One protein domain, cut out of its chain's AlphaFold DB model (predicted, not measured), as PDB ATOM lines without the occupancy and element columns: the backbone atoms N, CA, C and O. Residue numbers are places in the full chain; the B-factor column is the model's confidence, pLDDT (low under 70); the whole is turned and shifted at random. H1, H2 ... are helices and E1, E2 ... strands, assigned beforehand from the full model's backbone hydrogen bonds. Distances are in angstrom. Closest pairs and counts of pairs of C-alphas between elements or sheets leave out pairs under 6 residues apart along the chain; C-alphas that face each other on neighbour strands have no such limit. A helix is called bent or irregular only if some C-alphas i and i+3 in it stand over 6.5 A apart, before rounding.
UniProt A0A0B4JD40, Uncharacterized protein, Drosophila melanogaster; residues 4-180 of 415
ATOM      1  N   ARG A   4     167.304  88.914 140.221       72.34
ATOM      2  CA  ARG A   4     166.146  88.678 139.338       72.34
ATOM      3  C   ARG A   4     164.897  89.456 139.765       72.34
ATOM      4  O   ARG A   4     164.245  90.047 138.913       72.34
ATOM      5  N   HIS A   5     164.611  89.548 141.068       79.28
ATOM      6  CA  HIS A   5     163.467  90.321 141.567       79.28
ATOM      7  C   HIS A   5     163.601  91.818 141.268       79.28
ATOM      8  O   HIS A   5     162.600  92.458 140.961       79.28
ATOM      9  N   MET A   6     164.810  92.392 141.337       81.68
ATOM     10  CA  MET A   6     165.023  93.807 140.997       81.68
ATOM     11  C   MET A   6     164.817  94.064 139.498       81.68
ATOM     12  O   MET A   6     164.200  95.062 139.137       81.68
ATOM     13  N   VAL A   7     165.270  93.152 138.631       83.05
ATOM     14  CA  VAL A   7     165.036  93.231 137.176       83.05
ATOM     15  C   VAL A   7     163.539  93.113 136.866       83.05
ATOM     16  O   VAL A   7     162.974  93.986 136.211       83.05
ATOM     17  N   GLN A   8     162.863  92.101 137.420       81.40
ATOM     18  CA  GLN A   8     161.411  91.907 137.297       81.40
ATOM     19  C   GLN A   8     160.611  93.107 137.821       81.40
ATOM     20  O   GLN A   8     159.604  93.487 137.225       81.40
ATOM     21  N   TRP A   9     161.069  93.739 138.903       90.57
ATOM     22  CA  TRP A   9     160.461  94.949 139.449       90.57
ATOM     23  C   TRP A   9     160.575  96.136 138.493       90.57
ATOM     24  O   TRP A   9     159.577  96.813 138.263       90.57
ATOM     25  N   ARG A  10     161.738  96.366 137.870       92.71
ATOM     26  CA  ARG A  10     161.878  97.429 136.859       92.71
ATOM     27  C   ARG A  10     161.077  97.129 135.591       92.71
ATOM     28  O   ARG A  10     160.430  98.036 135.074       92.71
ATOM     29  N   ILE A  11     161.011  95.868 135.151       88.42
ATOM     30  CA  ILE A  11     160.096  95.440 134.076       88.42
ATOM     31  C   ILE A  11     158.644  95.789 134.443       88.42
ATOM     32  O   ILE A  11     157.937  96.389 133.635       88.42
ATOM     33  N   TYR A  12     158.205  95.484 135.669       89.53
ATOM     34  CA  TYR A  12     156.865  95.821 136.156       89.53
ATOM     35  C   TYR A  12     156.621  97.340 136.227       89.53
ATOM     36  O   TYR A  12     155.563  97.799 135.792       89.53
ATOM     37  N   VAL A  13     157.597  98.118 136.705       92.35
ATOM     38  CA  VAL A  13     157.551  99.590 136.764       92.35
ATOM     39  C   VAL A  13     157.335 100.200 135.377       92.35
ATOM     40  O   VAL A  13     156.376 100.954 135.199       92.35
ATOM     41  N   TYR A  14     158.146  99.831 134.379       92.23
ATOM     42  CA  TYR A  14     157.992 100.352 133.016       92.23
ATOM     43  C   TYR A  14     156.713  99.845 132.334       92.23
ATOM     44  O   TYR A  14     155.975 100.643 131.758       92.23
ATOM     45  N   ALA A  15     156.390  98.551 132.448       88.18
ATOM     46  CA  ALA A  15     155.206  97.963 131.810       88.18
ATOM     47  C   ALA A  15     153.868  98.525 132.331       88.18
ATOM     48  O   ALA A  15     152.862  98.456 131.625       88.18
ATOM     49  N   ASN A  16     153.848  99.084 133.546       87.84
ATOM     50  CA  ASN A  16     152.660  99.672 134.175       87.84
ATOM     51  C   ASN A  16     152.740 101.209 134.295       87.84
ATOM     52  O   ASN A  16     151.889 101.814 134.950       87.84
ATOM     53  N   SER A  17     153.750 101.837 133.678       91.15
ATOM     54  CA  SER A  17     154.011 103.286 133.725       91.15
ATOM     55  C   SER A  17     153.992 103.857 135.153       91.15
ATOM     56  O   SER A  17     153.325 104.859 135.437       91.15
ATOM     57  N   LEU A  18     154.682 103.176 136.074       92.51
ATOM     58  CA  LEU A  18     154.739 103.548 137.485       92.51
ATOM     59  C   LEU A  18     155.820 104.603 137.716       92.51
ATOM     60  O   LEU A  18     157.005 104.300 137.676       92.51
ATOM     61  N   TYR A  19     155.413 105.825 138.028       93.73
ATOM     62  CA  TYR A  19     156.336 106.889 138.406       93.73
ATOM     63  C   TYR A  19     156.674 106.752 139.893       93.73
ATOM     64  O   TYR A  19     155.764 106.635 140.725       93.73
ATOM     65  N   SER A  20     157.962 106.790 140.241       93.89
ATOM     66  CA  SER A  20     158.386 107.039 141.620       93.89
ATOM     67  C   SER A  20     157.795 108.367 142.079       93.89
ATOM     68  O   SER A  20     157.904 109.395 141.407       93.89
ATOM     69  N   LEU A  21     157.115 108.356 143.217       87.69
ATOM     70  CA  LEU A  21     156.660 109.591 143.826       87.69
ATOM     71  C   LEU A  21     157.886 110.358 144.329       87.69
ATOM     72  O   LEU A  21     158.833 109.729 144.807       87.69
ATOM     73  N   PRO A  22     157.885 111.702 144.259       65.71
ATOM     74  CA  PRO A  22     158.868 112.465 145.000       65.71
ATOM     75  C   PRO A  22     158.726 112.087 146.476       65.71
ATOM     76  O   PRO A  22     157.662 112.278 147.073       65.71
ATOM     77  N   ASP A  23     159.802 111.564 147.063       60.13
ATOM     78  CA  ASP A  23     159.940 111.610 148.511       60.13
ATOM     79  C   ASP A  23     159.803 113.080 148.941       60.13
ATOM     80  O   ASP A  23     160.105 114.004 148.172       60.13
ATOM     81  N   ARG A  24     159.299 113.310 150.157       56.68
ATOM     82  CA  ARG A  24     159.200 114.676 150.704       56.68
ATOM     83  C   ARG A  24     160.575 115.330 150.601       56.68
ATOM     84  O   ARG A  24     161.552 114.650 150.882       56.68
ATOM     85  N   GLU A  25     160.643 116.613 150.247       57.16
ATOM     86  CA  GLU A  25     161.913 117.343 150.143       57.16
ATOM     87  C   GLU A  25     162.643 117.347 151.498       57.16
ATOM     88  O   GLU A  25     162.401 118.189 152.364       57.16
ATOM     89  N   THR A  26     163.499 116.346 151.704       59.48
ATOM     90  CA  THR A  26     164.353 116.191 152.877       59.48
ATOM     91  C   THR A  26     165.683 116.884 152.626       59.48
ATOM     92  O   THR A  26     166.164 116.968 151.495       59.48
ATOM     93  N   GLY A  27     166.301 117.385 153.700       67.31
ATOM     94  CA  GLY A  27     167.574 118.113 153.618       67.31
ATOM     95  C   GLY A  27     168.748 117.282 153.086       67.31
ATOM     96  O   GLY A  27     169.783 117.848 152.753       67.31
ATOM     97  N   ASP A  28     168.570 115.963 152.982       80.55
ATOM     98  CA  ASP A  28     169.577 114.983 152.570       80.55
ATOM     99  C   ASP A  28     169.578 114.705 151.049       80.55
ATOM    100  O   ASP A  28     170.312 113.834 150.575       80.55
ATOM    101  N   PHE A  29     168.747 115.409 150.265       88.10
ATOM    102  CA  PHE A  29     168.742 115.287 148.802       88.10
ATOM    103  C   PHE A  29     170.057 115.787 148.186       88.10
ATOM    104  O   PHE A  29     170.556 116.872 148.495       88.10
ATOM    105  N   ARG A  30     170.610 114.993 147.264       91.63
ATOM    106  CA  ARG A  30     171.885 115.265 146.591       91.63
ATOM    107  C   ARG A  30     171.713 116.219 145.411       91.63
ATOM    108  O   ARG A  30     170.641 116.340 144.814       91.63
ATOM    109  N   GLY A  31     172.810 116.882 145.048       91.74
ATOM    110  CA  GLY A  31     172.883 117.630 143.798       91.74
ATOM    111  C   GLY A  31     172.773 116.701 142.585       91.74
ATOM    112  O   GLY A  31     173.175 115.544 142.631       91.74
ATOM    113  N   TRP A  32     172.238 117.216 141.481       93.71
ATOM    114  CA  TRP A  32     172.147 116.491 140.203       93.71
ATOM    115  C   TRP A  32     172.368 117.412 138.991       93.71
ATOM    116  O   TRP A  32     171.997 117.084 137.867       93.71
ATOM    117  N   SER A  33     172.972 118.589 139.203       94.78
ATOM    118  CA  SER A  33     173.325 119.496 138.106       94.78
ATOM    119  C   SER A  33     174.625 119.061 137.402       94.78
ATOM    120  O   SER A  33     175.445 118.357 138.005       94.78
ATOM    121  N   PRO A  34     174.876 119.530 136.165       96.46
ATOM    122  CA  PRO A  34     176.127 119.271 135.446       96.46
ATOM    123  C   PRO A  34     177.384 119.673 136.227       96.46
ATOM    124  O   PRO A  34     178.418 119.016 136.143       96.46
ATOM    125  N   GLU A  35     177.308 120.744 137.014       95.97
ATOM    126  CA  GLU A  35     178.377 121.237 137.893       95.97
ATOM    127  C   GLU A  35     178.675 120.214 138.989       95.97
ATOM    128  O   GLU A  35     179.835 119.906 139.255       95.97
ATOM    129  N   TYR A  36     177.624 119.661 139.598       95.82
ATOM    130  CA  TYR A  36     177.749 118.678 140.664       95.82
ATOM    131  C   TYR A  36     178.365 117.371 140.150       95.82
ATOM    132  O   TYR A  36     179.296 116.859 140.773       95.82
ATOM    133  N   PHE A  37     177.944 116.887 138.977       96.53
ATOM    134  CA  PHE A  37     178.554 115.716 138.338       96.53
ATOM    135  C   PHE A  37     180.006 115.955 137.897       96.53
ATOM    136  O   PHE A  37     180.841 115.069 138.065       96.53
ATOM    137  N   ARG A  38     180.353 117.159 137.412       95.79
ATOM    138  CA  ARG A  38     181.752 117.531 137.107       95.79
ATOM    139  C   ARG A  38     182.659 117.546 138.339       95.79
ATOM    140  O   ARG A  38     183.850 117.282 138.203       95.79
ATOM    141  N   LEU A  39     182.119 117.872 139.512       95.98
ATOM    142  CA  LEU A  39     182.878 117.954 140.765       95.98
ATOM    143  C   LEU A  39     182.931 116.627 141.540       95.98
ATOM    144  O   LEU A  39     183.845 116.446 142.343       95.98
ATOM    145  N   ASN A  40     181.997 115.698 141.305       94.81
ATOM    146  CA  ASN A  40     181.849 114.473 142.098       94.81
ATOM    147  C   ASN A  40     181.829 113.201 141.217       94.81
ATOM    148  O   ASN A  40     180.756 112.663 140.933       94.81
ATOM    149  N   PRO A  41     182.995 112.644 140.828       92.16
ATOM    150  CA  PRO A  41     183.063 111.419 140.017       92.16
ATOM    151  C   PRO A  41     182.376 110.193 140.645       92.16
ATOM    152  O   PRO A  41     181.863 109.339 139.925       92.16
ATOM    153  N   PHE A  42     182.313 110.115 141.980       93.17
ATOM    154  CA  PHE A  42     181.574 109.067 142.698       93.17
ATOM    155  C   PHE A  42     180.060 109.128 142.432       93.17
ATOM    156  O   PHE A  42     179.422 108.096 142.239       93.17
ATOM    157  N   GLU A  43     179.493 110.333 142.358       94.51
ATOM    158  CA  GLU A  43     178.069 110.547 142.072       94.51
ATOM    159  C   GLU A  43     177.739 110.129 140.631       94.51
ATOM    160  O   GLU A  43     176.722 109.479 140.396       94.51
ATOM    161  N   VAL A  44     178.647 110.401 139.680       95.81
ATOM    162  CA  VAL A  44     178.553 109.880 138.304       95.81
ATOM    163  C   VAL A  44     178.582 108.351 138.305       95.81
ATOM    164  O   VAL A  44     177.724 107.737 137.680       95.81
ATOM    165  N   HIS A  45     179.508 107.716 139.033       93.94
ATOM    166  CA  HIS A  45     179.562 106.251 139.118       93.94
ATOM    167  C   HIS A  45     178.276 105.653 139.714       93.94
ATOM    168  O   HIS A  45     177.715 104.731 139.118       93.94
ATOM    169  N   ARG A  46     177.746 106.208 140.819       94.91
ATOM    170  CA  ARG A  46     176.472 105.749 141.406       94.91
ATOM    171  C   ARG A  46     175.327 105.843 140.398       94.91
ATOM    172  O   ARG A  46     174.594 104.872 140.219       94.91
ATOM    173  N   VAL A  47     175.178 106.989 139.731       96.51
ATOM    174  CA  VAL A  47     174.124 107.185 138.726       96.51
ATOM    175  C   VAL A  47     174.307 106.234 137.540       96.51
ATOM    176  O   VAL A  47     173.329 105.639 137.094       96.51
ATOM    177  N   MET A  48     175.538 105.992 137.081       96.27
ATOM    178  CA  MET A  48     175.778 105.054 135.981       96.27
ATOM    179  C   MET A  48     175.490 103.586 136.342       96.27
ATOM    180  O   MET A  48     175.042 102.850 135.466       96.27
ATOM    181  N   MET A  49     175.633 103.160 137.605       91.69
ATOM    182  CA  MET A  49     175.163 101.829 138.043       91.69
ATOM    183  C   MET A  49     173.640 101.673 137.888       91.69
ATOM    184  O   MET A  49     173.161 100.629 137.447       91.69
ATOM    185  N   TRP A  50     172.872 102.722 138.206       95.28
ATOM    186  CA  TRP A  50     171.419 102.744 137.987       95.28
ATOM    187  C   TRP A  50     171.076 102.738 136.493       95.28
ATOM    188  O   TRP A  50     170.255 101.934 136.050       95.28
ATOM    189  N   VAL A  51     171.765 103.570 135.704       95.72
ATOM    190  CA  VAL A  51     171.592 103.644 134.245       95.72
ATOM    191  C   VAL A  51     171.857 102.287 133.592       95.72
ATOM    192  O   VAL A  51     171.057 101.867 132.766       95.72
ATOM    193  N   ASN A  52     172.917 101.569 133.980       90.89
ATOM    194  CA  ASN A  52     173.235 100.255 133.411       90.89
ATOM    195  C   ASN A  52     172.071  99.259 133.572       90.89
ATOM    196  O   ASN A  52     171.678  98.588 132.615       90.89
ATOM    197  N   ARG A  53     171.464  99.218 134.768       91.21
ATOM    198  CA  ARG A  53     170.295  98.375 135.061       91.21
ATOM    199  C   ARG A  53     169.091  98.771 134.206       91.21
ATOM    200  O   ARG A  53     168.493  97.917 133.557       91.21
ATOM    201  N   ASP A  54     168.716 100.046 134.215       93.86
ATOM    202  CA  ASP A  54     167.468 100.500 133.594       93.86
ATOM    203  C   ASP A  54     167.546 100.569 132.058       93.86
ATOM    204  O   ASP A  54     166.562 100.248 131.392       93.86
ATOM    205  N   VAL A  55     168.717 100.871 131.481       92.24
ATOM    206  CA  VAL A  55     168.968 100.735 130.032       92.24
ATOM    207  C   VAL A  55     168.808  99.273 129.600       92.24
ATOM    208  O   VAL A  55     168.110  99.010 128.623       92.24
ATOM    209  N   SER A  56     169.382  98.320 130.344       88.60
ATOM    210  CA  SER A  56     169.292  96.884 130.027       88.60
ATOM    211  C   SER A  56     167.862  96.335 130.148       88.60
ATOM    212  O   SER A  56     167.448  95.493 129.359       88.60
ATOM    213  N   VAL A  57     167.060  96.855 131.086       88.58
ATOM    214  CA  VAL A  57     165.628  96.514 131.213       88.58
ATOM    215  C   VAL A  57     164.802  97.017 130.020       88.58
ATOM    216  O   VAL A  57     163.825  96.370 129.630       88.58
ATOM    217  N   LEU A  58     165.174  98.162 129.440       90.29
ATOM    218  CA  LEU A  58     164.453  98.793 128.331       90.29
ATOM    219  C   LEU A  58     164.897  98.285 126.945       90.29
ATOM    220  O   LEU A  58     164.054  98.142 126.057       90.29
ATOM    221  N   ILE A  59     166.184  97.987 126.747       85.64
ATOM    222  CA  ILE A  59     166.753  97.569 125.454       85.64
ATOM    223  C   ILE A  59     166.947  96.046 125.429       85.64
ATOM    224  O   ILE A  59     168.031  95.531 125.675       85.64
ATOM    225  N   ARG A  60     165.886  95.310 125.074       71.65
ATOM    226  CA  ARG A  60     165.867  93.831 125.110       71.65
ATOM    227  C   ARG A  60     166.713  93.117 124.039       71.65
ATOM    228  O   ARG A  60     166.873  91.911 124.135       71.65
ATOM    229  N   THR A  61     167.167  93.795 122.977       67.07
ATOM    230  CA  THR A  61     167.557  93.104 121.721       67.07
ATOM    231  C   THR A  61     168.929  93.435 121.136       67.07
ATOM    232  O   THR A  61     169.344  92.756 120.198       67.07
ATOM    233  N   ARG A  62     169.642  94.468 121.608       78.50
ATOM    234  CA  ARG A  62     170.930  94.884 121.010       78.50
ATOM    235  C   ARG A  62     171.946  95.311 122.072       78.50
ATOM    236  O   ARG A  62     171.921  96.453 122.525       78.50
ATOM    237  N   LYS A  63     172.896  94.419 122.397       79.63
ATOM    238  CA  LYS A  63     174.021  94.670 123.331       79.63
ATOM    239  C   LYS A  63     174.796  95.964 122.973       79.63
ATOM    240  O   LYS A  63     175.120  96.759 123.850       79.63
ATOM    241  N   ALA A  64     174.987  96.246 121.678       85.42
ATOM    242  CA  ALA A  64     175.633  97.474 121.188       85.42
ATOM    243  C   ALA A  64     174.848  98.777 121.478       85.42
ATOM    244  O   ALA A  64     175.457  99.810 121.757       85.42
ATOM    245  N   ASP A  65     173.510  98.744 121.451       86.24
ATOM    246  CA  ASP A  65     172.672  99.912 121.761       86.24
ATOM    247  C   ASP A  65     172.749 100.264 123.258       86.24
ATOM    248  O   ASP A  65     172.814 101.443 123.605       86.24
ATOM    249  N   ILE A  66     172.805  99.247 124.133       88.50
ATOM    250  CA  ILE A  66     173.010  99.411 125.582       88.50
ATOM    251  C   ILE A  66     174.324 100.156 125.839       88.50
ATOM    252  O   ILE A  66     174.326 101.185 126.517       88.50
ATOM    253  N   PHE A  67     175.428  99.687 125.247       88.42
ATOM    254  CA  PHE A  67     176.744 100.312 125.401       88.42
ATOM    255  C   PHE A  67     176.777 101.746 124.849       88.42
ATOM    256  O   PHE A  67     177.239 102.666 125.531       88.42
ATOM    257  N   TYR A  68     176.244 101.965 123.640       91.02
ATOM    258  CA  TYR A  68     176.174 103.295 123.027       91.02
ATOM    259  C   TYR A  68     175.401 104.291 123.904       91.02
ATOM    260  O   TYR A  68     175.829 105.439 124.077       91.02
ATOM    261  N   LEU A  69     174.272 103.863 124.479       91.93
ATOM    262  CA  LEU A  69     173.443 104.726 125.313       91.93
ATOM    263  C   LEU A  69     174.049 104.950 126.706       91.93
ATOM    264  O   LEU A  69     173.987 106.069 127.215       91.93
ATOM    265  N   TYR A  70     174.701 103.940 127.285       92.87
ATOM    266  CA  TYR A  70     175.458 104.059 128.533       92.87
ATOM    267  C   TYR A  70     176.580 105.104 128.411       92.87
ATOM    268  O   TYR A  70     176.614 106.067 129.183       92.87
ATOM    269  N   GLU A  71     177.449 104.989 127.398       93.35
ATOM    270  CA  GLU A  71     178.507 105.981 127.163       93.35
ATOM    271  C   GLU A  71     177.932 107.351 126.770       93.35
ATOM    272  O   GLU A  71     178.484 108.379 127.170       93.35
ATOM    273  N   THR A  72     176.795 107.401 126.069       94.84
ATOM    274  CA  THR A  72     176.076 108.661 125.819       94.84
ATOM    275  C   THR A  72     175.683 109.342 127.132       94.84
ATOM    276  O   THR A  72     176.102 110.473 127.372       94.84
ATOM    277  N   ILE A  73     174.935 108.669 128.014       95.93
ATOM    278  CA  ILE A  73     174.452 109.254 129.278       95.93
ATOM    279  C   ILE A  73     175.629 109.699 130.157       95.93
ATOM    280  O   ILE A  73     175.651 110.838 130.624       95.93
ATOM    281  N   LYS A  74     176.651 108.849 130.294       95.31
ATOM    282  CA  LYS A  74     177.901 109.127 131.021       95.31
ATOM    283  C   LYS A  74     178.608 110.400 130.540       95.31
ATOM    284  O   LYS A  74     179.112 111.164 131.360       95.31
ATOM    285  N   ASN A  75     178.621 110.654 129.229       94.95
ATOM    286  CA  ASN A  75     179.195 111.871 128.646       94.95
ATOM    287  C   ASN A  75     178.259 113.094 128.725       94.95
ATOM    288  O   ASN A  75     178.744 114.226 128.644       94.95
ATOM    289  N   LEU A  76     176.944 112.901 128.884       96.11
ATOM    290  CA  LEU A  76     175.966 113.987 129.016       96.11
ATOM    291  C   LEU A  76     175.791 114.484 130.458       96.11
ATOM    292  O   LEU A  76     175.644 115.692 130.636       96.11
ATOM    293  N   LEU A  77     175.867 113.607 131.469       96.15
ATOM    294  CA  LEU A  77     175.728 113.959 132.897       96.15
ATOM    295  C   LEU A  77     176.540 115.204 133.325       96.15
ATOM    296  O   LEU A  77     175.982 116.064 134.001       96.15
ATOM    297  N   PRO A  78     177.819 115.388 132.926       95.40
ATOM    298  CA  PRO A  78     178.616 116.543 133.342       95.40
ATOM    299  C   PRO A  78     178.397 117.793 132.463       95.40
ATOM    300  O   PRO A  78     179.120 118.782 132.615       95.40
ATOM    301  N   ARG A  79     177.460 117.751 131.501       95.73
ATOM    302  CA  ARG A  79     177.296 118.759 130.434       95.73
ATOM    303  C   ARG A  79     175.876 119.311 130.305       95.73
ATOM    304  O   ARG A  79     175.727 120.515 130.128       95.73
ATOM    305  N   LEU A  80     174.859 118.453 130.375       96.03
ATOM    306  CA  LEU A  80     173.449 118.803 130.195       96.03
ATOM    307  C   LEU A  80     172.665 118.499 131.466       96.03
ATOM    308  O   LEU A  80     172.925 117.502 132.138       96.03
ATOM    309  N   LYS A  81     171.679 119.339 131.788       96.46
ATOM    310  CA  LYS A  81     170.744 119.012 132.864       96.46
ATOM    311  C   LYS A  81     169.864 117.834 132.443       96.46
ATOM    312  O   LYS A  81     169.446 117.759 131.291       96.46
ATOM    313  N   LEU A  82     169.529 116.965 133.393       95.48
ATOM    314  CA  LEU A  82     168.664 115.807 133.149       95.48
ATOM    315  C   LEU A  82     167.231 116.190 132.729       95.48
ATOM    316  O   LEU A  82     166.578 115.418 132.040       95.48
ATOM    317  N   ASP A  83     166.757 117.379 133.114       93.77
ATOM    318  CA  ASP A  83     165.421 117.913 132.813       93.77
ATOM    319  C   ASP A  83     165.326 118.646 131.456       93.77
ATOM    320  O   ASP A  83     164.293 119.235 131.142       93.77
ATOM    321  N   SER A  84     166.393 118.637 130.648       95.97
ATOM    322  CA  SER A  84     166.472 119.389 129.391       95.97
ATOM    323  C   SER A  84     166.125 118.543 128.157       95.97
ATOM    324  O   SER A  84     166.466 117.362 128.047       95.97
ATOM    325  N   GLU A  85     165.493 119.177 127.164       94.98
ATOM    326  CA  GLU A  85     165.178 118.552 125.872       94.98
ATOM    327  C   GLU A  85     166.442 118.080 125.125       94.98
ATOM    328  O   GLU A  85     166.394 117.154 124.321       94.98
ATOM    329  N   GLU A  86     167.600 118.686 125.387       94.80
ATOM    330  CA  GLU A  86     168.907 118.299 124.839       94.80
ATOM    331  C   GLU A  86     169.360 116.943 125.393       94.80
ATOM    332  O   GLU A  86     169.885 116.128 124.634       94.80
ATOM    333  N   PHE A  87     169.099 116.669 126.677       95.96
ATOM    334  CA  PHE A  87     169.320 115.351 127.279       95.96
ATOM    335  C   PHE A  87     168.285 114.328 126.781       95.96
ATOM    336  O   PHE A  87     168.620 113.175 126.511       95.96
ATOM    337  N   ARG A  88     167.034 114.763 126.585       95.96
ATOM    338  CA  ARG A  88     165.911 113.925 126.132       95.96
ATOM    339  C   ARG A  88     166.040 113.415 124.691       95.96
ATOM    340  O   ARG A  88     165.728 112.254 124.426       95.96
ATOM    341  N   LYS A  89     166.517 114.252 123.761       94.87
ATOM    342  CA  LYS A  89     166.647 113.933 122.319       94.87
ATOM    343  C   LYS A  89     167.358 112.600 122.020       94.87
ATOM    344  O   LYS A  89     166.785 111.814 121.274       94.87
ATOM    345  N   PRO A  90     168.549 112.283 122.567       92.68
ATOM    346  CA  PRO A  90     169.173 110.980 122.328       92.68
ATOM    347  C   PRO A  90     168.390 109.806 122.940       92.68
ATOM    348  O   PRO A  90     168.342 108.743 122.328       92.68
ATOM    349  N   MET A  91     167.732 109.988 124.092       94.10
ATOM    350  CA  MET A  91     166.979 108.919 124.771       94.10
ATOM    351  C   MET A  91     165.736 108.473 123.977       94.10
ATOM    352  O   MET A  91     165.412 107.282 123.952       94.10
ATOM    353  N   ILE A  92     165.062 109.407 123.289       94.12
ATOM    354  CA  ILE A  92     163.775 109.139 122.619       94.12
ATOM    355  C   ILE A  92     163.866 108.070 121.522       94.12
ATOM    356  O   ILE A  92     162.898 107.351 121.275       94.12
ATOM    357  N   HIS A  93     165.041 107.924 120.904       90.93
ATOM    358  CA  HIS A  93     165.303 106.936 119.859       90.93
ATOM    359  C   HIS A  93     165.384 105.492 120.377       90.93
ATOM    360  O   HIS A  93     165.147 104.568 119.599       90.93
ATOM    361  N   PHE A  94     165.688 105.296 121.664       91.41
ATOM    362  CA  PHE A  94     165.830 103.971 122.279       91.41
ATOM    363  C   PHE A  94     164.617 103.593 123.133       91.41
ATOM    364  O   PHE A  94     164.195 102.440 123.114       91.41
ATOM    365  N   PHE A  95     164.033 104.550 123.864       93.16
ATOM    366  CA  PHE A  95     162.972 104.266 124.840       93.16
ATOM    367  C   PHE A  95     161.558 104.628 124.373       93.16
ATOM    368  O   PHE A  95     160.585 104.143 124.954       93.16
ATOM    369  N   GLY A  96     161.409 105.472 123.342       91.67
ATOM    370  CA  GLY A  96     160.104 105.885 122.819       91.67
ATOM    371  C   GLY A  96     159.184 106.428 123.920       91.67
ATOM    372  O   GLY A  96     159.516 107.410 124.581       91.67
ATOM    373  N   ALA A  97     158.050 105.762 124.157       90.85
ATOM    374  CA  ALA A  97     157.084 106.138 125.194       90.85
ATOM    375  C   ALA A  97     157.624 106.047 126.639       90.85
ATOM    376  O   ALA A  97     157.110 106.732 127.518       90.85
ATOM    377  N   ASN A  98     158.672 105.254 126.896       93.21
ATOM    378  CA  ASN A  98     159.283 105.142 128.228       93.21
ATOM    379  C   ASN A  98     160.324 106.237 128.518       93.21
ATOM    380  O   ASN A  98     160.868 106.269 129.617       93.21
ATOM    381  N   THR A  99     160.604 107.139 127.569       95.74
ATOM    382  CA  THR A  99     161.646 108.177 127.706       95.74
ATOM    383  C   THR A  99     161.404 109.101 128.896       95.74
ATOM    384  O   THR A  99     162.308 109.329 129.696       95.74
ATOM    385  N   ASP A 100     160.181 109.608 129.029       94.32
ATOM    386  CA  ASP A 100     159.825 110.579 130.067       94.32
ATOM    387  C   ASP A 100     159.807 109.938 131.462       94.32
ATOM    388  O   ASP A 100     160.258 110.543 132.435       94.32
ATOM    389  N   LEU A 101     159.401 108.665 131.539       95.19
ATOM    390  CA  LEU A 101     159.513 107.861 132.753       95.19
ATOM    391  C   LEU A 101     160.982 107.583 133.107       95.19
ATOM    392  O   LEU A 101     161.375 107.818 134.243       95.19
ATOM    393  N   PHE A 102     161.821 107.162 132.153       97.01
ATOM    394  CA  PHE A 102     163.252 106.934 132.395       97.01
ATOM    395  C   PHE A 102     163.954 108.192 132.932       97.01
ATOM    396  O   PHE A 102     164.726 108.101 133.884       97.01
ATOM    397  N   ILE A 103     163.669 109.369 132.366       96.66
ATOM    398  CA  ILE A 103     164.271 110.639 132.801       96.66
ATOM    399  C   ILE A 103     163.789 111.035 134.205       96.66
ATOM    400  O   ILE A 103     164.609 111.398 135.049       96.66
ATOM    401  N   HIS A 104     162.489 110.915 134.489       95.18
ATOM    402  CA  HIS A 104     161.929 111.149 135.828       95.18
ATOM    403  C   HIS A 104     162.571 110.241 136.888       95.18
ATOM    404  O   HIS A 104     162.985 110.702 137.952       95.18
ATOM    405  N   GLU A 105     162.699 108.953 136.574       95.88
ATOM    406  CA  GLU A 105     163.313 107.951 137.444       95.88
ATOM    407  C   GLU A 105     164.813 108.209 137.663       95.88
ATOM    408  O   GLU A 105     165.291 108.136 138.797       95.88
ATOM    409  N   LEU A 106     165.539 108.583 136.604       96.81
ATOM    410  CA  LEU A 106     166.956 108.948 136.651       96.81
ATOM    411  C   LEU A 106     167.196 110.174 137.545       96.81
ATOM    412  O   LEU A 106     168.113 110.161 138.368       96.81
ATOM    413  N   ILE A 107     166.358 111.212 137.428       95.46
ATOM    414  CA  ILE A 107     166.409 112.410 138.287       95.46
ATOM    415  C   ILE A 107     166.130 112.037 139.747       95.46
ATOM    416  O   ILE A 107     166.852 112.483 140.644       95.46
ATOM    417  N   ASN A 108     165.111 111.209 140.000       94.39
ATOM    418  CA  ASN A 108     164.759 110.785 141.354       94.39
ATOM    419  C   ASN A 108     165.844 109.925 142.004       94.39
ATOM    420  O   ASN A 108     166.166 110.170 143.165       94.39
ATOM    421  N   PHE A 109     166.468 108.998 141.274       95.41
ATOM    422  CA  PHE A 109     167.614 108.256 141.796       95.41
ATOM    423  C   PHE A 109     168.829 109.164 142.033       95.41
ATOM    424  O   PHE A 109     169.433 109.106 143.108       95.41
ATOM    425  N   ALA A 110     169.163 110.036 141.073       95.38
ATOM    426  CA  ALA A 110     170.316 110.934 141.158       95.38
ATOM    427  C   ALA A 110     170.269 111.833 142.402       95.38
ATOM    428  O   ALA A 110     171.257 111.893 143.135       95.38
ATOM    429  N   ARG A 111     169.115 112.460 142.676       93.77
ATOM    430  CA  ARG A 111     168.913 113.327 143.853       93.77
ATOM    431  C   ARG A 111     168.681 112.577 145.166       93.77
ATOM    432  O   ARG A 111     168.643 113.213 146.217       93.77
ATOM    433  N   SER A 112     168.480 111.259 145.131       92.42
ATOM    434  CA  SER A 112     168.152 110.491 146.334       92.42
ATOM    435  C   SER A 112     169.337 110.396 147.312       92.42
ATOM    436  O   SER A 112     170.498 110.434 146.893       92.42
ATOM    437  N   PRO A 113     169.081 110.227 148.623       91.62
ATOM    438  CA  PRO A 113     170.146 110.042 149.607       91.62
ATOM    439  C   PRO A 113     170.818 108.659 149.525       91.62
ATOM    440  O   PRO A 113     171.856 108.463 150.152       91.62
ATOM    441  N   TYR A 114     170.254 107.693 148.790       90.94
ATOM    442  CA  TYR A 114     170.641 106.280 148.860       90.94
ATOM    443  C   TYR A 114     171.850 105.943 147.971       90.94
ATOM    444  O   TYR A 114     171.793 106.089 146.752       90.94
ATOM    445  N   ASP A 115     172.919 105.392 148.556       88.38
ATOM    446  CA  ASP A 115     174.114 104.981 147.798       88.38
ATOM    447  C   ASP A 115     173.944 103.677 146.993       88.38
ATOM    448  O   ASP A 115     174.748 103.400 146.106       88.38
ATOM    449  N   THR A 116     172.906 102.873 147.265       88.74
ATOM    450  CA  THR A 116     172.677 101.579 146.593       88.74
ATOM    451  C   THR A 116     171.282 101.462 145.984       88.74
ATOM    452  O   THR A 116     170.293 101.948 146.538       88.74
ATOM    453  N   LEU A 117     171.194 100.727 144.870       90.67
ATOM    454  CA  LEU A 117     169.936 100.436 144.168       90.67
ATOM    455  C   LEU A 117     168.910  99.759 145.093       90.67
ATOM    456  O   LEU A 117     167.738 100.119 145.082       90.67
ATOM    457  N   MET A 118     169.354  98.821 145.938       87.42
ATOM    458  CA  MET A 118     168.487  98.114 146.886       87.42
ATOM    459  C   MET A 118     167.882  99.058 147.938       87.42
ATOM    460  O   MET A 118     166.699  98.948 148.250       87.42
ATOM    461  N   ALA A 119     168.665 100.005 148.469       87.85
ATOM    462  CA  ALA A 119     168.165 100.975 149.443       87.85
ATOM    463  C   ALA A 119     167.156 101.958 148.821       87.85
ATOM    464  O   ALA A 119     166.170 102.294 149.478       87.85
ATOM    465  N   TYR A 120     167.355 102.346 147.554       91.93
ATOM    466  CA  TYR A 120     166.372 103.115 146.785       91.93
ATOM    467  C   TYR A 120     165.075 102.316 146.583       91.93
ATOM    468  O   TYR A 120     164.028 102.725 147.074       91.93
ATOM    469  N   GLU A 121     165.116 101.139 145.946       90.96
ATOM    470  CA  GLU A 121     163.889 100.390 145.606       90.96
ATOM    471  C   GLU A 121     163.080  99.923 146.832       90.96
ATOM    472  O   GLU A 121     161.851  99.869 146.774       90.96
ATOM    473  N   CYS A 122     163.742  99.615 147.954       87.26
ATOM    474  CA  CYS A 122     163.064  99.270 149.209       87.26
ATOM    475  C   CYS A 122     162.361 100.459 149.887       87.26
ATOM    476  O   CYS A 122     161.444 100.228 150.676       87.26
ATOM    477  N   SER A 123     162.781 101.697 149.605       88.68
ATOM    478  CA  SER A 123     162.274 102.908 150.271       88.68
ATOM    479  C   SER A 123     161.294 103.694 149.391       88.68
ATOM    480  O   SER A 123     160.295 104.219 149.886       88.68
ATOM    481  N   THR A 124     161.552 103.742 148.081       90.79
ATOM    482  CA  THR A 124     160.773 104.509 147.104       90.79
ATOM    483  C   THR A 124     159.375 103.916 146.894       90.79
ATOM    484  O   THR A 124     159.186 102.709 146.721       90.79
ATOM    485  N   GLN A 125     158.372 104.795 146.880       92.43
ATOM    486  CA  GLN A 125     156.971 104.465 146.610       92.43
ATOM    487  C   GLN A 125     156.567 104.955 145.222       92.43
ATOM    488  O   GLN A 125     156.972 106.031 144.791       92.43
ATOM    489  N   TYR A 126     155.736 104.176 144.541       93.63
ATOM    490  CA  TYR A 126     155.412 104.342 143.128       93.63
ATOM    491  C   TYR A 126     153.900 104.406 142.894       93.63
ATOM    492  O   TYR A 126     153.117 103.812 143.644       93.63
ATOM    493  N   ARG A 127     153.478 105.085 141.821       91.38
ATOM    494  CA  ARG A 127     152.071 105.193 141.401       91.38
ATOM    495  C   ARG A 127     151.964 105.236 139.874       91.38
ATOM    496  O   ARG A 127     152.765 105.905 139.229       91.38
ATOM    497  N   ALA A 128     150.962 104.574 139.293       88.11
ATOM    498  CA  ALA A 128     150.654 104.765 137.874       88.11
ATOM    499  C   ALA A 128     150.066 106.167 137.658       88.11
ATOM    500  O   ALA A 128     149.101 106.538 138.331       88.11
ATOM    501  N   LEU A 129     150.613 106.937 136.718       79.00
ATOM    502  CA  LEU A 129     149.996 108.197 136.300       79.00
ATOM    503  C   LEU A 129     148.816 107.903 135.357       79.00
ATOM    504  O   LEU A 129     148.889 106.973 134.548       79.00
ATOM    505  N   LEU A 130     147.735 108.681 135.446       68.55
ATOM    506  CA  LEU A 130     146.637 108.648 134.477       68.55
ATOM    507  C   LEU A 130     146.861 109.710 133.401       68.55
ATOM    508  O   LEU A 130     147.032 110.885 133.719       68.55
ATOM    509  N   ASP A 131     146.794 109.305 132.133       63.26
ATOM    510  CA  ASP A 131     146.788 110.239 131.006       63.26
ATOM    511  C   ASP A 131     145.381 110.844 130.900       63.26
ATOM    512  O   ASP A 131     144.495 110.267 130.267       63.26
ATOM    513  N   PHE A 132     145.161 111.987 131.556       52.10
ATOM    514  CA  PHE A 132     143.846 112.637 131.662       52.10
ATOM    515  C   PHE A 132     143.201 113.018 130.311       52.10
ATOM    516  O   PHE A 132     141.994 113.237 130.270       52.10
ATOM    517  N   ASP A 133     143.972 113.053 129.218       55.58
ATOM    518  CA  ASP A 133     143.480 113.306 127.852       55.58
ATOM    519  C   ASP A 133     142.690 112.129 127.247       55.58
ATOM    520  O   ASP A 133     141.926 112.308 126.294       55.58
ATOM    521  N   ASN A 134     142.819 110.912 127.790       52.84
ATOM    522  CA  ASN A 134     141.992 109.787 127.356       52.84
ATOM    523  C   ASN A 134     140.621 109.843 128.044       52.84
ATOM    524  O   ASN A 134     140.450 109.377 129.172       52.84
ATOM    525  N   GLY A 135     139.629 110.381 127.326       56.85
ATOM    526  CA  GLY A 135     138.225 110.403 127.748       56.85
ATOM    527  C   GLY A 135     137.687 109.020 128.165       56.85
ATOM    528  O   GLY A 135     138.260 107.993 127.789       56.85
ATOM    529  N   PRO A 136     136.587 108.968 128.948       57.47
ATOM    530  CA  PRO A 136     136.189 107.814 129.764       57.47
ATOM    531  C   PRO A 136     136.072 106.506 128.966       57.47
ATOM    532  O   PRO A 136     135.043 106.189 128.367       57.47
ATOM    533  N   THR A 137     137.155 105.730 128.983       62.22
ATOM    534  CA  THR A 137     137.328 104.531 128.161       62.22
ATOM    535  C   THR A 137     137.015 103.291 128.988       62.22
ATOM    536  O   THR A 137     137.683 102.991 129.972       62.22
ATOM    537  N   THR A 138     136.010 102.522 128.573       66.05
ATOM    538  CA  THR A 138     135.488 101.358 129.313       66.05
ATOM    539  C   THR A 138     136.318 100.074 129.151       66.05
ATOM    540  O   THR A 138     135.847  98.991 129.502       66.05
ATOM    541  N   SER A 139     137.540 100.168 128.617       72.23
ATOM    542  CA  SER A 139     138.395  99.006 128.346       72.23
ATOM    543  C   SER A 139     138.931  98.361 129.631       72.23
ATOM    544  O   SER A 139     139.085  99.032 130.653       72.23
ATOM    545  N   ALA A 140     139.270  97.069 129.570       68.67
ATOM    546  CA  ALA A 140     139.926  96.374 130.681       68.67
ATOM    547  C   ALA A 140     141.224  97.091 131.093       68.67
ATOM    548  O   ALA A 140     141.319  97.556 132.222       68.67
ATOM    549  N   LYS A 141     142.128  97.348 130.133       67.15
ATOM    550  CA  LYS A 141     143.392  98.071 130.359       67.15
ATOM    551  C   LYS A 141     143.204  99.448 131.014       67.15
ATOM    552  O   LYS A 141     144.048  99.873 131.796       67.15
ATOM    553  N   SER A 142     142.108 100.145 130.706       64.94
ATOM    554  CA  SER A 142     141.775 101.434 131.325       64.94
ATOM    555  C   SER A 142     141.414 101.271 132.803       64.94
ATOM    556  O   SER A 142     141.925 102.021 133.628       64.94
ATOM    557  N   ARG A 143     140.609 100.256 133.148       69.06
ATOM    558  CA  ARG A 143     140.278  99.907 134.544       69.06
ATOM    559  C   ARG A 143     141.486  99.383 135.316       69.06
ATOM    560  O   ARG A 143     141.641  99.711 136.487       69.06
ATOM    561  N   ASP A 144     142.348  98.610 134.663       69.48
ATOM    562  CA  ASP A 144     143.588  98.113 135.262       69.48
ATOM    563  C   ASP A 144     144.509  99.295 135.607       69.48
ATOM    564  O   ASP A 144     144.981  99.402 136.739       69.48
ATOM    565  N   ARG A 145     144.689 100.252 134.683       70.43
ATOM    566  CA  ARG A 145     145.476 101.473 134.930       70.43
ATOM    567  C   ARG A 145     144.829 102.399 135.967       70.43
ATOM    568  O   ARG A 145     145.545 102.958 136.795       70.43
ATOM    569  N   GLU A 146     143.501 102.513 135.992       74.00
ATOM    570  CA  GLU A 146     142.757 103.203 137.055       74.00
ATOM    571  C   GLU A 146     143.054 102.571 138.425       74.00
ATOM    572  O   GLU A 146     143.544 103.259 139.325       74.00
ATOM    573  N   PHE A 147     142.892 101.253 138.564       76.31
ATOM    574  CA  PHE A 147     143.214 100.514 139.788       76.31
ATOM    575  C   PHE A 147     144.679 100.711 140.218       76.31
ATOM    576  O   PHE A 147     144.944 101.070 141.372       76.31
ATOM    577  N   LEU A 148     145.627 100.571 139.287       78.78
ATOM    578  CA  LEU A 148     147.057 100.811 139.520       78.78
ATOM    579  C   LEU A 148     147.361 102.258 139.937       78.78
ATOM    580  O   LEU A 148     148.301 102.466 140.703       78.78
ATOM    581  N   SER A 149     146.576 103.242 139.484       80.60
ATOM    582  CA  SER A 149     146.749 104.655 139.852       80.60
ATOM    583  C   SER A 149     146.218 104.988 141.248       80.60
ATOM    584  O   SER A 149     146.808 105.819 141.941       80.60
ATOM    585  N   THR A 150     145.150 104.324 141.713       82.26
ATOM    586  CA  THR A 150     144.627 104.528 143.082       82.26
ATOM    587  C   THR A 150     145.611 104.037 144.147       82.26
ATOM    588  O   THR A 150     145.751 104.646 145.214       82.26
ATOM    589  N   ARG A 151     146.336 102.958 143.839       85.82
ATOM    590  CA  ARG A 151     147.220 102.241 144.757       85.82
ATOM    591  C   ARG A 151     148.655 102.795 144.760       85.82
ATOM    592  O   ARG A 151     149.158 103.284 143.757       85.82
ATOM    593  N   LEU A 152     149.315 102.671 145.915       88.04
ATOM    594  CA  LEU A 152     150.767 102.793 146.059       88.04
ATOM    595  C   LEU A 152     151.441 101.427 145.869       88.04
ATOM    596  O   LEU A 152     150.992 100.417 146.424       88.04
ATOM    597  N   HIS A 153     152.534 101.411 145.115       90.30
ATOM    598  CA  HIS A 153     153.350 100.226 144.845       90.30
ATOM    599  C   HIS A 153     154.767 100.428 145.381       90.30
ATOM    600  O   HIS A 153     155.248 101.554 145.480       90.30
ATOM    601  N   SER A 154     155.437  99.338 145.731       91.45
ATOM    602  CA  SER A 154     156.842  99.333 146.147       91.45
ATOM    603  C   SER A 154     157.447  97.959 145.883       91.45
ATOM    604  O   SER A 154     156.720  96.960 145.815       91.45
ATOM    605  N   PHE A 155     158.776  97.892 145.801       90.90
ATOM    606  CA  PHE A 155     159.509  96.634 145.649       90.90
ATOM    607  C   PHE A 155     159.170  95.622 146.759       90.90
ATOM    608  O   PHE A 155     159.032  94.424 146.509       90.90
ATOM    609  N   VAL A 156     158.951  96.117 147.982       87.67
ATOM    610  CA  VAL A 156     158.536  95.327 149.152       87.67
ATOM    611  C   VAL A 156     157.155  94.689 148.971       87.67
ATOM    612  O   VAL A 156     156.964  93.541 149.356       87.67
ATOM    613  N   GLU A 157     156.177  95.402 148.405       86.35
ATOM    614  CA  GLU A 157     154.861  94.809 148.126       86.35
ATOM    615  C   GLU A 157     154.911  93.860 146.926       86.35
ATOM    616  O   GLU A 157     154.243  92.830 146.939       86.35
ATOM    617  N   PHE A 158     155.713  94.174 145.909       87.21
ATOM    618  CA  PHE A 158     155.888  93.357 144.706       87.21
ATOM    619  C   PHE A 158     156.543  91.999 145.004       87.21
ATOM    620  O   PHE A 158     156.011  90.954 144.632       87.21
ATOM    621  N   THR A 159     157.636  91.988 145.769       83.92
ATOM    622  CA  THR A 159     158.342  90.755 146.179       83.92
ATOM    623  C   THR A 159     157.541  89.864 147.134       83.92
ATOM    624  O   THR A 159     157.842  88.682 147.256       83.92
ATOM    625  N   ARG A 160     156.484  90.388 147.773       82.83
ATOM    626  CA  ARG A 160     155.496  89.595 148.534       82.83
ATOM    627  C   ARG A 160     154.404  88.964 147.661       82.83
ATOM    628  O   ARG A 160     153.593  88.206 148.188       82.83
ATOM    629  N   ARG A 161     154.331  89.325 146.375       75.85
ATOM    630  CA  ARG A 161     153.241  88.971 145.444       75.85
ATOM    631  C   ARG A 161     153.682  88.085 144.289       75.85
ATOM    632  O   ARG A 161     152.853  87.329 143.798       75.85
ATOM    633  N   ILE A 162     154.935  88.195 143.846       69.81
ATOM    634  CA  ILE A 162     155.486  87.297 142.828       69.81
ATOM    635  C   ILE A 162     155.438  85.853 143.340       69.81
ATOM    636  O   ILE A 162     155.970  85.544 144.407       69.81
ATOM    637  N   ASN A 163     154.811  84.975 142.557       61.96
ATOM    638  CA  ASN A 163     155.084  83.550 142.625       61.96
ATOM    639  C   ASN A 163     156.313  83.250 141.757       61.96
ATOM    640  O   ASN A 163     156.437  83.780 140.651       61.96
ATOM    641  N   TYR A 164     157.206  82.384 142.229       58.26
ATOM    642  CA  TYR A 164     158.402  82.016 141.470       58.26
ATOM    643  C   TYR A 164     158.044  81.306 140.152       58.26
ATOM    644  O   TYR A 164     158.730  81.521 139.157       58.26
ATOM    645  N   ASP A 165     156.939  80.552 140.106       56.11
ATOM    646  CA  ASP A 165     156.520  79.831 138.892       56.11
ATOM    647  C   ASP A 165     155.995  80.767 137.784       56.11
ATOM    648  O   ASP A 165     156.229  80.516 136.602       56.11
ATOM    649  N   ASP A 166     155.354  81.889 138.143       52.98
ATOM    650  CA  ASP A 166     154.858  82.883 137.170       52.98
ATOM    651  C   ASP A 166     156.007  83.634 136.461       52.98
ATOM    652  O   ASP A 166     155.799  84.299 135.444       52.98
ATOM    653  N   CYS A 167     157.240  83.519 136.970       47.87
ATOM    654  CA  CYS A 167     158.423  84.152 136.384       47.87
ATOM    655  C   CYS A 167     158.897  83.484 135.083       47.87
ATOM    656  O   CYS A 167     159.610  84.128 134.311       47.87
ATOM    657  N   GLY A 168     158.509  82.227 134.820       43.54
ATOM    658  CA  GLY A 168     159.040  81.430 133.704       43.54
ATOM    659  C   GLY A 168     158.831  82.051 132.315       43.54
ATOM    660  O   GLY A 168     159.625  81.814 131.411       43.54
ATOM    661  N   GLY A 169     157.824  82.918 132.156       44.91
ATOM    662  CA  GLY A 169     157.576  83.662 130.913       44.91
ATOM    663  C   GLY A 169     158.610  84.747 130.572       44.91
ATOM    664  O   GLY A 169     158.535  85.313 129.488       44.91
ATOM    665  N   PHE A 170     159.553  85.047 131.473       40.18
ATOM    666  CA  PHE A 170     160.687  85.951 131.221       40.18
ATOM    667  C   PHE A 170     162.041  85.231 131.168       40.18
ATOM    668  O   PHE A 170     163.025  85.853 130.780       40.18
ATOM    669  N   GLU A 171     162.098  83.951 131.548       44.99
ATOM    670  CA  GLU A 171     163.337  83.165 131.601       44.99
ATOM    671  C   GLU A 171     163.904  82.948 130.182       44.99
ATOM    672  O   GLU A 171     165.053  83.281 129.923       44.99
ATOM    673  N   ALA A 172     163.056  82.525 129.235       42.87
ATOM    674  CA  ALA A 172     163.433  82.222 127.847       42.87
ATOM    675  C   ALA A 172     163.868  83.442 126.999       42.87
ATOM    676  O   ALA A 172     164.451  83.272 125.934       42.87
ATOM    677  N   ASP A 173     163.603  84.669 127.461       41.84
ATOM    678  CA  ASP A 173     164.096  85.912 126.838       41.84
ATOM    679  C   ASP A 173     165.464  86.348 127.416       41.84
ATOM    680  O   ASP A 173     166.057  87.309 126.929       41.84
ATOM    681  N   LEU A 174     165.954  85.672 128.467       47.94
ATOM    682  CA  LEU A 174     167.233  85.934 129.144       47.94
ATOM    683  C   LEU A 174     168.303  84.862 128.859       47.94
ATOM    684  O   LEU A 174     169.456  85.045 129.230       47.94
ATOM    685  N   GLU A 175     167.974  83.788 128.136       43.30
ATOM    686  CA  GLU A 175     168.912  82.731 127.706       43.30
ATOM    687  C   GLU A 175     169.867  83.178 126.558       43.30
ATOM    688  O   GLU A 175     170.428  82.354 125.845       43.30
ATOM    689  N   LEU A 176     170.077  84.494 126.380       45.82
ATOM    690  CA  LEU A 176     170.952  85.132 125.371       45.82
ATOM    691  C   LEU A 176     172.289  85.660 125.950       45.82
ATOM    692  O   LEU A 176     173.016  86.431 125.303       45.82
ATOM    693  N   GLU A 177     172.611  85.289 127.190       49.09
ATOM    694  CA  GLU A 177     173.801  85.772 127.910       49.09
ATOM    695  C   GLU A 177     175.030  84.845 127.799       49.09
ATOM    696  O   GLU A 177     176.135  85.302 128.081       49.09
ATOM    697  N   ASP A 178     174.876  83.618 127.279       44.91
ATOM    698  CA  ASP A 178     175.979  82.657 127.071       44.91
ATOM    699  C   ASP A 178     176.803  82.904 125.782       44.91
ATOM    700  O   ASP A 178     177.868  82.310 125.611       44.91
ATOM    701  N   GLU A 179     176.341  83.764 124.861       48.06
ATOM    702  CA  GLU A 179     177.009  84.000 123.566       48.06
ATOM    703  C   GLU A 179     178.122  85.071 123.627       48.06
ATOM    704  O   GLU A 179     177.904  86.204 124.078       48.06
ATOM    705  N   ASP A 180     179.295  84.654 123.131       48.25
ATOM    706  CA  ASP A 180     180.641  85.245 123.146       48.25
ATOM    707  C   ASP A 180     180.795  86.747 123.448       48.25
ATOM    708  O   ASP A 180     180.445  87.637 122.670       48.25
TER     709      ASP A 180
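What this domain is: This is residues 4 to 180 of the 415 residues of an uncharacterized protein of Drosophila melanogaster (UniProt A0A0B4JD40). A cluster of helices is built round the arm H5b: H3 runs beside it, H4 folds back along H3 as a helical hairpin, and H5a, the other arm of the bent helix H5, turns off steeply from H5b. E1 of a tiny antiparallel ribbon, E1 - E2, packs on H5b, with H7 beyond E2; H1 packs across one end of H3, and residues 135 to 141 stick out. The printed part has 177 residues, with nine named helices and two named strands in the order H1 E1 H2 H3 H4 H5 H6 E2 H7 H8 H9, and is mostly helix. It is compact, with a radius of gyration of the C-alphas of 17.0 A and spans of 49 by 45 by 30 A.

How they stand to each other: E1, residues 18 to 20, and E2, residues 126 to 128, are antiparallel neighbours at 144 degrees; N 19 and O 127, 2.9 A apart, are within hydrogen-bond range. H5, residues 85 to 111, was assigned as one helix by its hydrogen bonds but is bent, with C-alphas 94 and 97 9.5 A apart; its arms are H5a, residues 85 to 94, and H5b, residues 97 to 111, at a steep tilt of 55 degrees. The closest C-alphas of E1 and H5b, those of Ser 20 and Glu 105, are 6.5 A apart. Those of E2 and H7, residues 140 to 150, are Ala 128 and Ser 149, 4.4 A apart. The hub H3, residues 41 to 58, touches H5b at a shallow tilt of 27 degrees, opposite ways, closest at C-alphas 47 and 110, 5.9 A. H3 and H4, residues 63 to 76, touch as a hairpin, closest at C-alphas 55 and 66, 6.2 A. H1, residues 4 to 15, touches H3 with residues 7 to 11 alone, closest at C-alphas 11 and 57, 6.3 A. H8, residues 155 to 159, touches H1, closest at C-alphas 155 and 9, 6.5 A, and only just touches H6, residues 117 to 123, with 3 pairs of C-alphas within 8 A, the closest 122 and 155, 5.7 A. H2, residues 34 to 39, is close to H3 but not clearly touching, with C-alphas 37 and 44 5.8 A apart. H9, residues 165 to 171, is near H1, with 6 pairs of C-alphas within 10 A. Every O i to N i+4 pair is within hydrogen-bond range in H1, H2, H3, H4, H6, H7 and H8, against 10 of 11 in H5b, 2 of 6 in H5a and 0 of 3 in H9; O i to N i+3 pairs within range are 3 of 7 in H5a and 3 of 4 in H9.

Where its parts are: H1 begins at C-alpha 4, (166.146, 88.678, 139.338), and H9 ends at C-alpha 171, (163.337, 83.165, 131.601). From first to last C-alpha H3 measures 25.3 A, H5b 23.2 A and H4 20.2 A.

The domain as a whole: The printed part has no cut, and the links E1 to H2 and E2 to H7 are long. The two C-alphas farthest apart, those of Leu 39 and Thr 138, are 51.5 A apart. pLDDT is under 70 in 40 residues, among them 130 to 138 and 162 to 180.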